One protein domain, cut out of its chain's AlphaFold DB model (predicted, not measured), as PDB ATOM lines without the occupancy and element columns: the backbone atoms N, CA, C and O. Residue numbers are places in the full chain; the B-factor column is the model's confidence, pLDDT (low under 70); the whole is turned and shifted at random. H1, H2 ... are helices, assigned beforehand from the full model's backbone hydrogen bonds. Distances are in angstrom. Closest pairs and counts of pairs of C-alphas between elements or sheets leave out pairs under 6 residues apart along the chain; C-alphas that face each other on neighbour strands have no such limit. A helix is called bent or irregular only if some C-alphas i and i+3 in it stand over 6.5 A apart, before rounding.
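AT A GLANCE: This is residues 2 to 77 of the 79 residues of the protein "Type II toxin-antitoxin system ParD family antitoxin" of Phreatobacter stygius (UniProt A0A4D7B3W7). An open frame: the long helix H2 runs nearly straight, the short helix H1 packs on its first turn, residues 17 to 20, and at the other end of H2 the chain turns off sideways through residues 53 to 59 into H3, which stands free, off to the side of H2 and touching no other helix. The printed part has 76 residues with three named helices, H1, H2, H3 in order, and no named strand; it is all helix. It is extended, radius of gyration of the C-alphas 22.5 A, and flat, spanning 55 by 39 by 20 A.

HOW THE PARTS SIT: H1, residues 2 to 10, touches H2a, residues 17 to 41, with 17 to 20 alone; the closest C-alphas, of Val 5 and Glu 17, are 6.0 A apart. They run opposite ways at a steep tilt of 68 degrees, only just short of about perpendicular. H2, residues 17 to 52, was assigned as one helix by its hydrogen bonds but is bent: C-alphas 41 and 44 are 6.8 A apart. Its arms, H2a and H2b, residues 44 to 52, stand at a shallow tilt of 24 degrees. H3, residues 60 to 75, is apart from H1, H2a and H2b. Every O i to N i+4 pair is within hydrogen-bond range in H1, H2a, H2b and H3.

IN THESE COORDINATES: H1 begins at C-alpha 2 (162.943, 113.958, 153.597). H2a measures 36.1 A and H3 22.6 A, ending at C-alpha 75 (180.879, 157.188, 168.018).

THE WHOLE: The C-alphas farthest apart, of Ser 10 and Gly 55, are 58.2 A apart. The printed part has no cut, and both links are short. Residue 77 alone is under pLDDT 70.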
ATOM      1  N   ALA A   2     162.247 115.229 153.329       90.56
ATOM      2  CA  ALA A   2     162.943 113.958 153.597       90.56
ATOM      3  C   ALA A   2     164.449 113.967 153.254       90.56
ATOM      4  O   ALA A   2     165.251 113.421 153.998       90.56
ATOM      5  N   ARG A   3     164.852 114.642 152.167       94.69
ATOM      6  CA  ARG A   3     166.270 114.815 151.809       94.69
ATOM      7  C   ARG A   3     167.079 115.563 152.878       94.69
ATOM      8  O   ARG A   3     168.143 115.092 153.245       94.69
ATOM      9  N   LEU A   4     166.563 116.677 153.400       93.94
ATOM     10  CA  LEU A   4     167.244 117.464 154.438       93.94
ATOM     11  C   LEU A   4     167.355 116.685 155.751       93.94
ATOM     12  O   LEU A   4     168.384 116.743 156.414       93.94
ATOM     13  N   VAL A   5     166.312 115.930 156.110       95.31
ATOM     14  CA  VAL A   5     166.336 115.054 157.291       95.31
ATOM     15  C   VAL A   5     167.418 113.982 157.128       95.31
ATOM     16  O   VAL A   5     168.245 113.815 158.019       95.31
ATOM     17  N   LYS A   6     167.480 113.327 155.961       95.38
ATOM     18  CA  LYS A   6     168.528 112.346 155.644       95.38
ATOM     19  C   LYS A   6     169.927 112.952 155.678       95.38
ATOM     20  O   LYS A   6     170.809 112.341 156.262       95.38
ATOM     21  N   GLU A   7     170.118 114.147 155.120       97.12
ATOM     22  CA  GLU A   7     171.405 114.858 155.142       97.12
ATOM     23  C   GLU A   7     171.869 115.162 156.578       97.12
ATOM     24  O   GLU A   7     173.039 114.963 156.897       97.12
ATOM     25  N   LYS A   8     170.954 115.578 157.466       95.25
ATOM     26  CA  LYS A   8     171.242 115.848 158.888       95.25
ATOM     27  C   LYS A   8     171.629 114.594 159.674       95.25
ATOM     28  O   LYS A   8     172.478 114.671 160.560       95.25
ATOM     29  N   VAL A   9     171.024 113.452 159.354       97.19
ATOM     30  CA  VAL A   9     171.390 112.165 159.962       97.19
ATOM     31  C   VAL A   9     172.711 111.661 159.384       97.19
ATOM     32  O   VAL A   9     173.611 111.297 160.134       97.19
ATOM     33  N   SER A  10     172.886 111.704 158.059       97.00
ATOM     34  CA  SER A  10     174.118 111.245 157.408       97.00
ATOM     35  C   SER A  10     175.339 112.092 157.764       97.00
ATOM     36  O   SER A  10     176.453 111.585 157.732       97.00
ATOM     37  N   SER A  11     175.150 113.368 158.121       96.94
ATOM     38  CA  SER A  11     176.232 114.217 158.627       96.94
ATOM     39  C   SER A  11     176.619 113.909 160.078       96.94
ATOM     40  O   SER A  11     177.506 114.569 160.609       96.94
ATOM     41  N   GLY A  12     175.923 112.985 160.753       96.19
ATOM     42  CA  GLY A  12     176.138 112.655 162.163       96.19
ATOM     43  C   GLY A  12     175.644 113.721 163.145       96.19
ATOM     44  O   GLY A  12     175.907 113.609 164.336       96.19
ATOM     45  N   ALA A  13     174.928 114.748 162.671       95.44
ATOM     46  CA  ALA A  13     174.397 115.797 163.544       95.44
ATOM     47  C   ALA A  13     173.218 115.303 164.399       95.44
ATOM     48  O   ALA A  13     172.926 115.898 165.430       95.44
ATOM     49  N   TYR A  14     172.551 114.229 163.964       96.50
ATOM     50  CA  TYR A  14     171.454 113.569 164.668       96.50
ATOM     51  C   TYR A  14     171.587 112.054 164.516       96.50
ATOM     52  O   TYR A  14     171.961 111.568 163.448       96.50
ATOM     53  N   ALA A  15     171.231 111.300 165.555       95.88
ATOM     54  CA  ALA A  15     171.317 109.842 165.556       95.88
ATOM     55  C   ALA A  15     170.179 109.179 164.763       95.88
ATOM     56  O   ALA A  15     170.298 108.029 164.343       95.88
ATOM     57  N   SER A  16     169.054 109.878 164.560       97.38
ATOM     58  CA  SER A  16     167.913 109.348 163.808       97.38
ATOM     59  C   SER A  16     167.039 110.435 163.189       97.38
ATOM     60  O   SER A  16     166.991 111.570 163.663       97.38
ATOM     61  N   GLU A  17     166.259 110.061 162.174       96.00
ATOM     62  CA  GLU A  17     165.254 110.948 161.577       96.00
ATOM     63  C   GLU A  17     164.201 111.387 162.612       96.00
ATOM     64  O   GLU A  17     163.777 112.542 162.629       96.00
ATOM     65  N   SER A  18     163.812 110.493 163.531       97.25
ATOM     66  CA  SER A  18     162.858 110.812 164.602       97.25
ATOM     67  C   SER A  18     163.395 111.858 165.579       97.25
ATOM     68  O   SER A  18     162.618 112.641 166.121       97.25
ATOM     69  N   GLU A  19     164.705 111.881 165.818       96.94
ATOM     70  CA  GLU A  19     165.342 112.907 166.641       96.94
ATOM     71  C   GLU A  19     165.295 114.278 165.964       96.94
ATOM     72  O   GLU A  19     164.854 115.238 166.595       96.94
ATOM     73  N   VAL A  20     165.620 114.345 164.665       96.88
ATOM     74  CA  VAL A  20     165.500 115.575 163.859       96.88
ATOM     75  C   VAL A  20     164.084 116.143 163.947       96.88
ATOM     76  O   VAL A  20     163.901 117.343 164.151       96.88
ATOM     77  N   ILE A  21     163.071 115.286 163.803       95.75
ATOM     78  CA  ILE A  21     161.664 115.704 163.822       95.75
ATOM     79  C   ILE A  21     161.267 116.231 165.203       95.75
ATOM     80  O   ILE A  21     160.660 117.297 165.286       95.75
ATOM     81  N   ARG A  22     161.618 115.526 166.288       96.88
ATOM     82  CA  ARG A  22     161.295 115.974 167.653       96.88
ATOM     83  C   ARG A  22     161.932 117.321 167.973       96.88
ATOM     84  O   ARG A  22     161.251 118.189 168.510       96.88
ATOM     85  N   GLU A  23     163.203 117.495 167.626       97.12
ATOM     86  CA  GLU A  23     163.909 118.752 167.872       97.12
ATOM     87  C   GLU A  23     163.318 119.899 167.047       97.12
ATOM     88  O   GLU A  23     163.057 120.979 167.570       97.12
ATOM     89  N   SER A  24     162.990 119.639 165.780       94.81
ATOM     90  CA  SER A  24     162.350 120.638 164.916       94.81
ATOM     91  C   SER A  24     160.986 121.077 165.457       94.81
ATOM     92  O   SER A  24     160.670 122.264 165.440       94.81
ATOM     93  N   LEU A  25     160.175 120.137 165.958       97.50
ATOM     94  CA  LEU A  25     158.878 120.453 166.561       97.50
ATOM     95  C   LEU A  25     159.029 121.266 167.851       97.50
ATOM     96  O   LEU A  25     158.249 122.189 168.071       97.50
ATOM     97  N   ARG A  26     160.042 120.971 168.675       97.88
ATOM     98  CA  ARG A  26     160.352 121.769 169.868       97.88
ATOM     99  C   ARG A  26     160.735 123.200 169.494       97.88
ATOM    100  O   ARG A  26     160.140 124.130 170.025       97.88
ATOM    101  N   ALA A  27     161.645 123.373 168.537       97.25
ATOM    102  CA  ALA A  27     162.066 124.694 168.078       97.25
ATOM    103  C   ALA A  27     160.896 125.516 167.506       97.25
ATOM    104  O   ALA A  27     160.787 126.716 167.764       97.25
ATOM    105  N   LEU A  28     159.987 124.875 166.760       97.88
ATOM    106  CA  LEU A  28     158.764 125.525 166.280       97.88
ATOM    107  C   LEU A  28     157.857 125.943 167.441       97.88
ATOM    108  O   LEU A  28     157.415 127.088 167.482       97.88
ATOM    109  N   GLN A  29     157.638 125.056 168.413       98.31
ATOM    110  CA  GLN A  29     156.803 125.349 169.575       98.31
ATOM    111  C   GLN A  29     157.359 126.502 170.421       98.31
ATOM    112  O   GLN A  29     156.594 127.358 170.865       98.31
ATOM    113  N   GLU A  30     158.673 126.538 170.643       98.44
ATOM    114  CA  GLU A  30     159.349 127.612 171.376       98.44
ATOM    115  C   GLU A  30     159.211 128.951 170.655       98.44
ATOM    116  O   GLU A  30     158.863 129.959 171.276       98.44
ATOM    117  N   ARG A  31     159.416 128.954 169.334       98.25
ATOM    118  CA  ARG A  31     159.205 130.140 168.502       98.25
ATOM    119  C   ARG A  31     157.761 130.628 168.590       98.25
ATOM    120  O   ARG A  31     157.546 131.826 168.751       98.25
ATOM    121  N   ASP A  32     156.789 129.729 168.492       98.50
ATOM    122  CA  ASP A  32     155.374 130.099 168.520       98.50
ATOM    123  C   ASP A  32     154.975 130.670 169.886       98.50
ATOM    124  O   ASP A  32     154.307 131.699 169.949       98.50
ATOM    125  N   VAL A  33     155.464 130.082 170.985       98.50
ATOM    126  CA  VAL A  33     155.266 130.628 172.339       98.50
ATOM    127  C   VAL A  33     155.908 132.008 172.480       98.50
ATOM    128  O   VAL A  33     155.292 132.906 173.056       98.50
ATOM    129  N   ALA A  34     157.121 132.198 171.958       98.38
ATOM    130  CA  ALA A  34     157.813 133.481 172.019       98.38
ATOM    131  C   ALA A  34     157.058 134.575 171.249       98.38
ATOM    132  O   ALA A  34     156.849 135.664 171.783       98.38
ATOM    133  N   VAL A  35     156.601 134.273 170.028       98.50
ATOM    134  CA  VAL A  35     155.821 135.208 169.205       98.50
ATOM    135  C   VAL A  35     154.497 135.542 169.877       98.50
ATOM    136  O   VAL A  35     154.161 136.713 170.016       98.50
ATOM    137  N   GLU A  36     153.760 134.536 170.333       98.56
ATOM    138  CA  GLU A  36     152.456 134.733 170.962       98.56
ATOM    139  C   GLU A  36     152.569 135.549 172.259       98.56
ATOM    140  O   GLU A  36     151.759 136.438 172.524       98.56
ATOM    141  N   ARG A  37     153.609 135.298 173.061       98.62
ATOM    142  CA  ARG A  37     153.896 136.104 174.246       98.62
ATOM    143  C   ARG A  37     154.210 137.552 173.879       98.62
ATOM    144  O   ARG A  37     153.631 138.449 174.475       98.62
ATOM    145  N   TRP A  38     155.070 137.783 172.891       98.38
ATOM    146  CA  TRP A  38     155.405 139.131 172.428       98.38
ATOM    147  C   TRP A  38     154.175 139.888 171.901       98.38
ATOM    148  O   TRP A  38     153.949 141.049 172.249       98.38
ATOM    149  N   LEU A  39     153.324 139.219 171.119       98.56
ATOM    150  CA  LEU A  39     152.087 139.809 170.608       98.56
ATOM    151  C   LEU A  39     151.145 140.227 171.739       98.56
ATOM    152  O   LEU A  39     150.604 141.336 171.714       98.56
ATOM    153  N   ARG A  40     150.960 139.354 172.732       98.50
ATOM    154  CA  ARG A  40     150.069 139.604 173.867       98.50
ATOM    155  C   ARG A  40     150.608 140.662 174.819       98.50
ATOM    156  O   ARG A  40     149.846 141.520 175.256       98.50
ATOM    157  N   ASP A  41     151.888 140.577 175.158       98.38
ATOM    158  CA  ASP A  41     152.461 141.337 176.266       98.38
ATOM    159  C   ASP A  41     152.988 142.706 175.806       98.38
ATOM    160  O   ASP A  41     153.012 143.646 176.598       98.38
ATOM    161  N   GLU A  42     153.367 142.854 174.530       98.25
ATOM    162  CA  GLU A  42     153.955 144.094 174.007       98.25
ATOM    163  C   GLU A  42     153.111 144.732 172.902       98.25
ATOM    164  O   GLU A  42     152.751 145.912 172.992       98.25
ATOM    165  N   VAL A  43     152.762 143.971 171.860       98.19
ATOM    166  CA  VAL A  43     152.131 144.544 170.659       98.19
ATOM    167  C   VAL A  43     150.701 144.999 170.934       98.19
ATOM    168  O   VAL A  43     150.368 146.155 170.658       98.19
ATOM    169  N   ALA A  44     149.856 144.131 171.496       98.25
ATOM    170  CA  ALA A  44     148.461 144.467 171.768       98.25
ATOM    171  C   ALA A  44     148.318 145.663 172.738       98.25
ATOM    172  O   ALA A  44     147.595 146.605 172.395       98.25
ATOM    173  N   PRO A  45     149.053 145.735 173.870       97.75
ATOM    174  CA  PRO A  45     149.015 146.900 174.752       97.75
ATOM    175  C   PRO A  45     149.498 148.186 174.076       97.75
ATOM    176  O   PRO A  45     148.893 149.242 174.269       97.75
ATOM    177  N   THR A  46     150.553 148.112 173.256       96.44
ATOM    178  CA  THR A  46     151.073 149.271 172.512       96.44
ATOM    179  C   THR A  46     150.041 149.793 171.516       96.44
ATOM    180  O   THR A  46     149.786 150.999 171.454       96.44
ATOM    181  N   TYR A  47     149.396 148.890 170.778       96.44
ATOM    182  CA  TYR A  47     148.334 149.240 169.843       96.44
ATOM    183  C   TYR A  47     147.135 149.872 170.556       96.44
ATOM    184  O   TYR A  47     146.666 150.936 170.150       96.44
ATOM    185  N   ASP A  48     146.663 149.276 171.652       97.31
ATOM    186  CA  ASP A  48     145.549 149.826 172.424       97.31
ATOM    187  C   ASP A  48     145.880 151.193 173.034       97.31
ATOM    188  O   ASP A  48     145.027 152.085 173.051       97.31
ATOM    189  N   ALA A  49     147.114 151.393 173.503       95.88
ATOM    190  CA  ALA A  49     147.576 152.682 174.007       95.88
ATOM    191  C   ALA A  49     147.589 153.753 172.908       95.88
ATOM    192  O   ALA A  49     147.130 154.874 173.143       95.88
ATOM    193  N   HIS A  50     148.059 153.405 171.707       95.06
ATOM    194  CA  HIS A  50     148.033 154.306 170.557       95.06
ATOM    195  C   HIS A  50     146.599 154.613 170.115       95.06
ATOM    196  O   HIS A  50     146.250 155.775 169.936       95.06
ATOM    197  N   ARG A  51     145.732 153.599 170.024       95.88
ATOM    198  CA  ARG A  51     144.320 153.777 169.658       95.88
ATOM    199  C   ARG A  51     143.584 154.696 170.636       95.88
ATOM    200  O   ARG A  51     142.774 155.512 170.207       95.88
ATOM    201  N   LYS A  52     143.874 154.595 171.939       97.25
ATOM    202  CA  LYS A  52     143.308 155.477 172.976       97.25
ATOM    203  C   LYS A  52     143.856 156.904 172.915       97.25
ATOM    204  O   LYS A  52     143.143 157.833 173.279       97.25
ATOM    205  N   ASN A  53     145.111 157.088 172.508       95.25
ATOM    206  CA  ASN A  53     145.732 158.407 172.406       95.25
ATOM    207  C   ASN A  53     146.681 158.495 171.194       95.25
ATOM    208  O   ASN A  53     147.903 158.365 171.351       95.25
ATOM    209  N   PRO A  54     146.136 158.765 169.992       92.44
ATOM    210  CA  PRO A  54     146.929 158.801 168.765       92.44
ATOM    211  C   PRO A  54     147.989 159.906 168.752       92.44
ATOM    212  O   PRO A  54     149.036 159.740 168.132       92.44
ATOM    213  N   GLY A  55     147.761 161.001 169.487       92.88
ATOM    214  CA  GLY A  55     148.691 162.131 169.592       92.88
ATOM    215  C   GLY A  55     150.024 161.797 170.269       92.88
ATOM    216  O   GLY A  55     150.952 162.596 170.201       92.88
ATOM    217  N   LYS A  56     150.154 160.616 170.894       87.94
ATOM    218  CA  LYS A  56     151.442 160.101 171.387       87.94
ATOM    219  C   LYS A  56     152.365 159.595 170.275       87.94
ATOM    220  O   LYS A  56     153.540 159.350 170.546       87.94
ATOM    221  N   ALA A  57     151.861 159.391 169.056       90.94
ATOM    222  CA  ALA A  57     152.708 159.006 167.935       90.94
ATOM    223  C   ALA A  57     153.662 160.139 167.551       90.94
ATOM    224  O   ALA A  57     153.330 161.320 167.633       90.94
ATOM    225  N   ARG A  58     154.858 159.758 167.105       93.88
ATOM    226  CA  ARG A  58     155.903 160.692 166.690       93.88
ATOM    227  C   ARG A  58     156.104 160.611 165.177       93.88
ATOM    228  O   ARG A  58     156.071 159.506 164.634       93.88
ATOM    229  N   PRO A  59     156.349 161.742 164.493       94.62
ATOM    230  CA  PRO A  59     156.764 161.725 163.096       94.62
ATOM    231  C   PRO A  59     158.054 160.922 162.926       94.62
ATOM    232  O   PRO A  59     158.998 161.094 163.700       94.62
ATOM    233  N   LEU A  60     158.116 160.089 161.887       94.25
ATOM    234  CA  LEU A  60     159.277 159.235 161.625       94.25
ATOM    235  C   LEU A  60     160.571 160.048 161.456       94.25
ATOM    236  O   LEU A  60     161.615 159.638 161.947       94.25
ATOM    237  N   SER A  61     160.492 161.228 160.835       95.94
ATOM    238  CA  SER A  61     161.635 162.135 160.670       95.94
ATOM    239  C   SER A  61     162.225 162.605 162.000       95.94
ATOM    240  O   SER A  61     163.440 162.699 162.129       95.94
ATOM    241  N   ALA A  62     161.383 162.864 163.006       95.00
ATOM    242  CA  ALA A  62     161.841 163.275 164.329       95.00
ATOM    243  C   ALA A  62     162.533 162.124 165.073       95.00
ATOM    244  O   ALA A  62     163.502 162.355 165.787       95.00
ATOM    245  N   VAL A  63     162.046 160.891 164.893       95.06
ATOM    246  CA  VAL A  63     162.675 159.688 165.461       95.06
ATOM    247  C   VAL A  63     164.012 159.398 164.774       95.06
ATOM    248  O   VAL A  63     164.989 159.117 165.457       95.06
ATOM    249  N   ALA A  64     164.074 159.509 163.443       95.19
ATOM    250  CA  ALA A  64     165.304 159.308 162.678       95.19
ATOM    251  C   ALA A  64     166.397 160.309 163.086       95.19
ATOM    252  O   ALA A  64     167.504 159.899 163.407       95.19
ATOM    253  N   ALA A  65     166.059 161.598 163.183       96.19
ATOM    254  CA  ALA A  65     167.012 162.626 163.605       96.19
ATOM    255  C   ALA A  65     167.542 162.407 165.036       96.19
ATOM    256  O   ALA A  65     168.710 162.666 165.319       96.19
ATOM    257  N   GLU A  66     166.693 161.930 165.951       94.88
ATOM    258  CA  GLU A  66     167.118 161.578 167.310       94.88
ATOM    259  C   GLU A  66     168.053 160.363 167.316       94.88
ATOM    260  O   GLU A  66     169.047 160.362 168.042       94.88
ATOM    261  N   LEU A  67     167.764 159.357 166.487       95.00
ATOM    262  CA  LEU A  67     168.612 158.178 166.341       95.00
ATOM    263  C   LEU A  67     169.984 158.538 165.758       95.00
ATOM    264  O   LEU A  67     170.990 158.102 166.308       95.00
ATOM    265  N   ASP A  68     170.038 159.364 164.713       95.38
ATOM    266  CA  ASP A  68     171.298 159.827 164.116       95.38
ATOM    267  C   ASP A  68     172.154 160.568 165.154       95.38
ATOM    268  O   ASP A  68     173.333 160.267 165.332       95.38
ATOM    269  N   SER A  69     171.536 161.464 165.930       94.75
ATOM    270  CA  SER A  69     172.201 162.171 167.032       94.75
ATOM    271  C   SER A  69     172.745 161.214 168.103       94.75
ATOM    272  O   SER A  69     173.860 161.393 168.603       94.75
ATOM    273  N   PHE A  70     171.983 160.171 168.448       93.00
ATOM    274  CA  PHE A  70     172.423 159.140 169.387       93.00
ATOM    275  C   PHE A  70     173.629 158.353 168.853       93.00
ATOM    276  O   PHE A  70     174.592 158.143 169.595       93.00
ATOM    277  N   MET A  71     173.600 157.953 167.580       93.19
ATOM    278  CA  MET A  71     174.695 157.224 166.932       93.19
ATOM    279  C   MET A  71     175.969 158.078 166.862       93.19
ATOM    280  O   MET A  71     177.030 157.628 167.293       93.19
ATOM    281  N   ASP A  72     175.851 159.345 166.459       93.44
ATOM    282  CA  ASP A  72     176.966 160.298 166.435       93.44
ATOM    283  C   ASP A  72     177.598 160.504 167.820       93.44
ATOM    284  O   ASP A  72     178.811 160.696 167.949       93.44
ATOM    285  N   ALA A  73     176.782 160.519 168.877       89.12
ATOM    286  CA  ALA A  73     177.255 160.655 170.249       89.12
ATOM    287  C   ALA A  73     177.949 159.379 170.755       89.12
ATOM    288  O   ALA A  73     178.926 159.472 171.502       89.12
ATOM    289  N   ALA A  74     177.465 158.203 170.345       87.06
ATOM    290  CA  ALA A  74     178.083 156.920 170.665       87.06
ATOM    291  C   ALA A  74     179.467 156.782 170.010       87.06
ATOM    292  O   ALA A  74     180.411 156.364 170.682       87.06
ATOM    293  N   ASP A  75     179.611 157.223 168.758       85.31
ATOM    294  CA  ASP A  75     180.879 157.188 168.018       85.31
ATOM    295  C   ASP A  75     181.928 158.169 168.565       85.31
ATOM    296  O   ASP A  75     183.132 157.922 168.487       85.31
ATOM    297  N   LYS A  76     181.494 159.283 169.168       82.94
ATOM    298  CA  LYS A  76     182.386 160.300 169.756       82.94
ATOM    299  C   LYS A  76     182.899 159.948 171.152       82.94
ATOM    300  O   LYS A  76     183.736 160.681 171.682       82.94
ATOM    301  N   LYS A  77     182.412 158.874 171.781       67.81
ATOM    302  CA  LYS A  77     182.845 158.485 173.127       67.81
ATOM    303  C   LYS A  77     184.187 157.740 173.033       67.81
ATOM    304  O   LYS A  77     184.212 156.639 172.484       67.81
TER     305      LYS A  77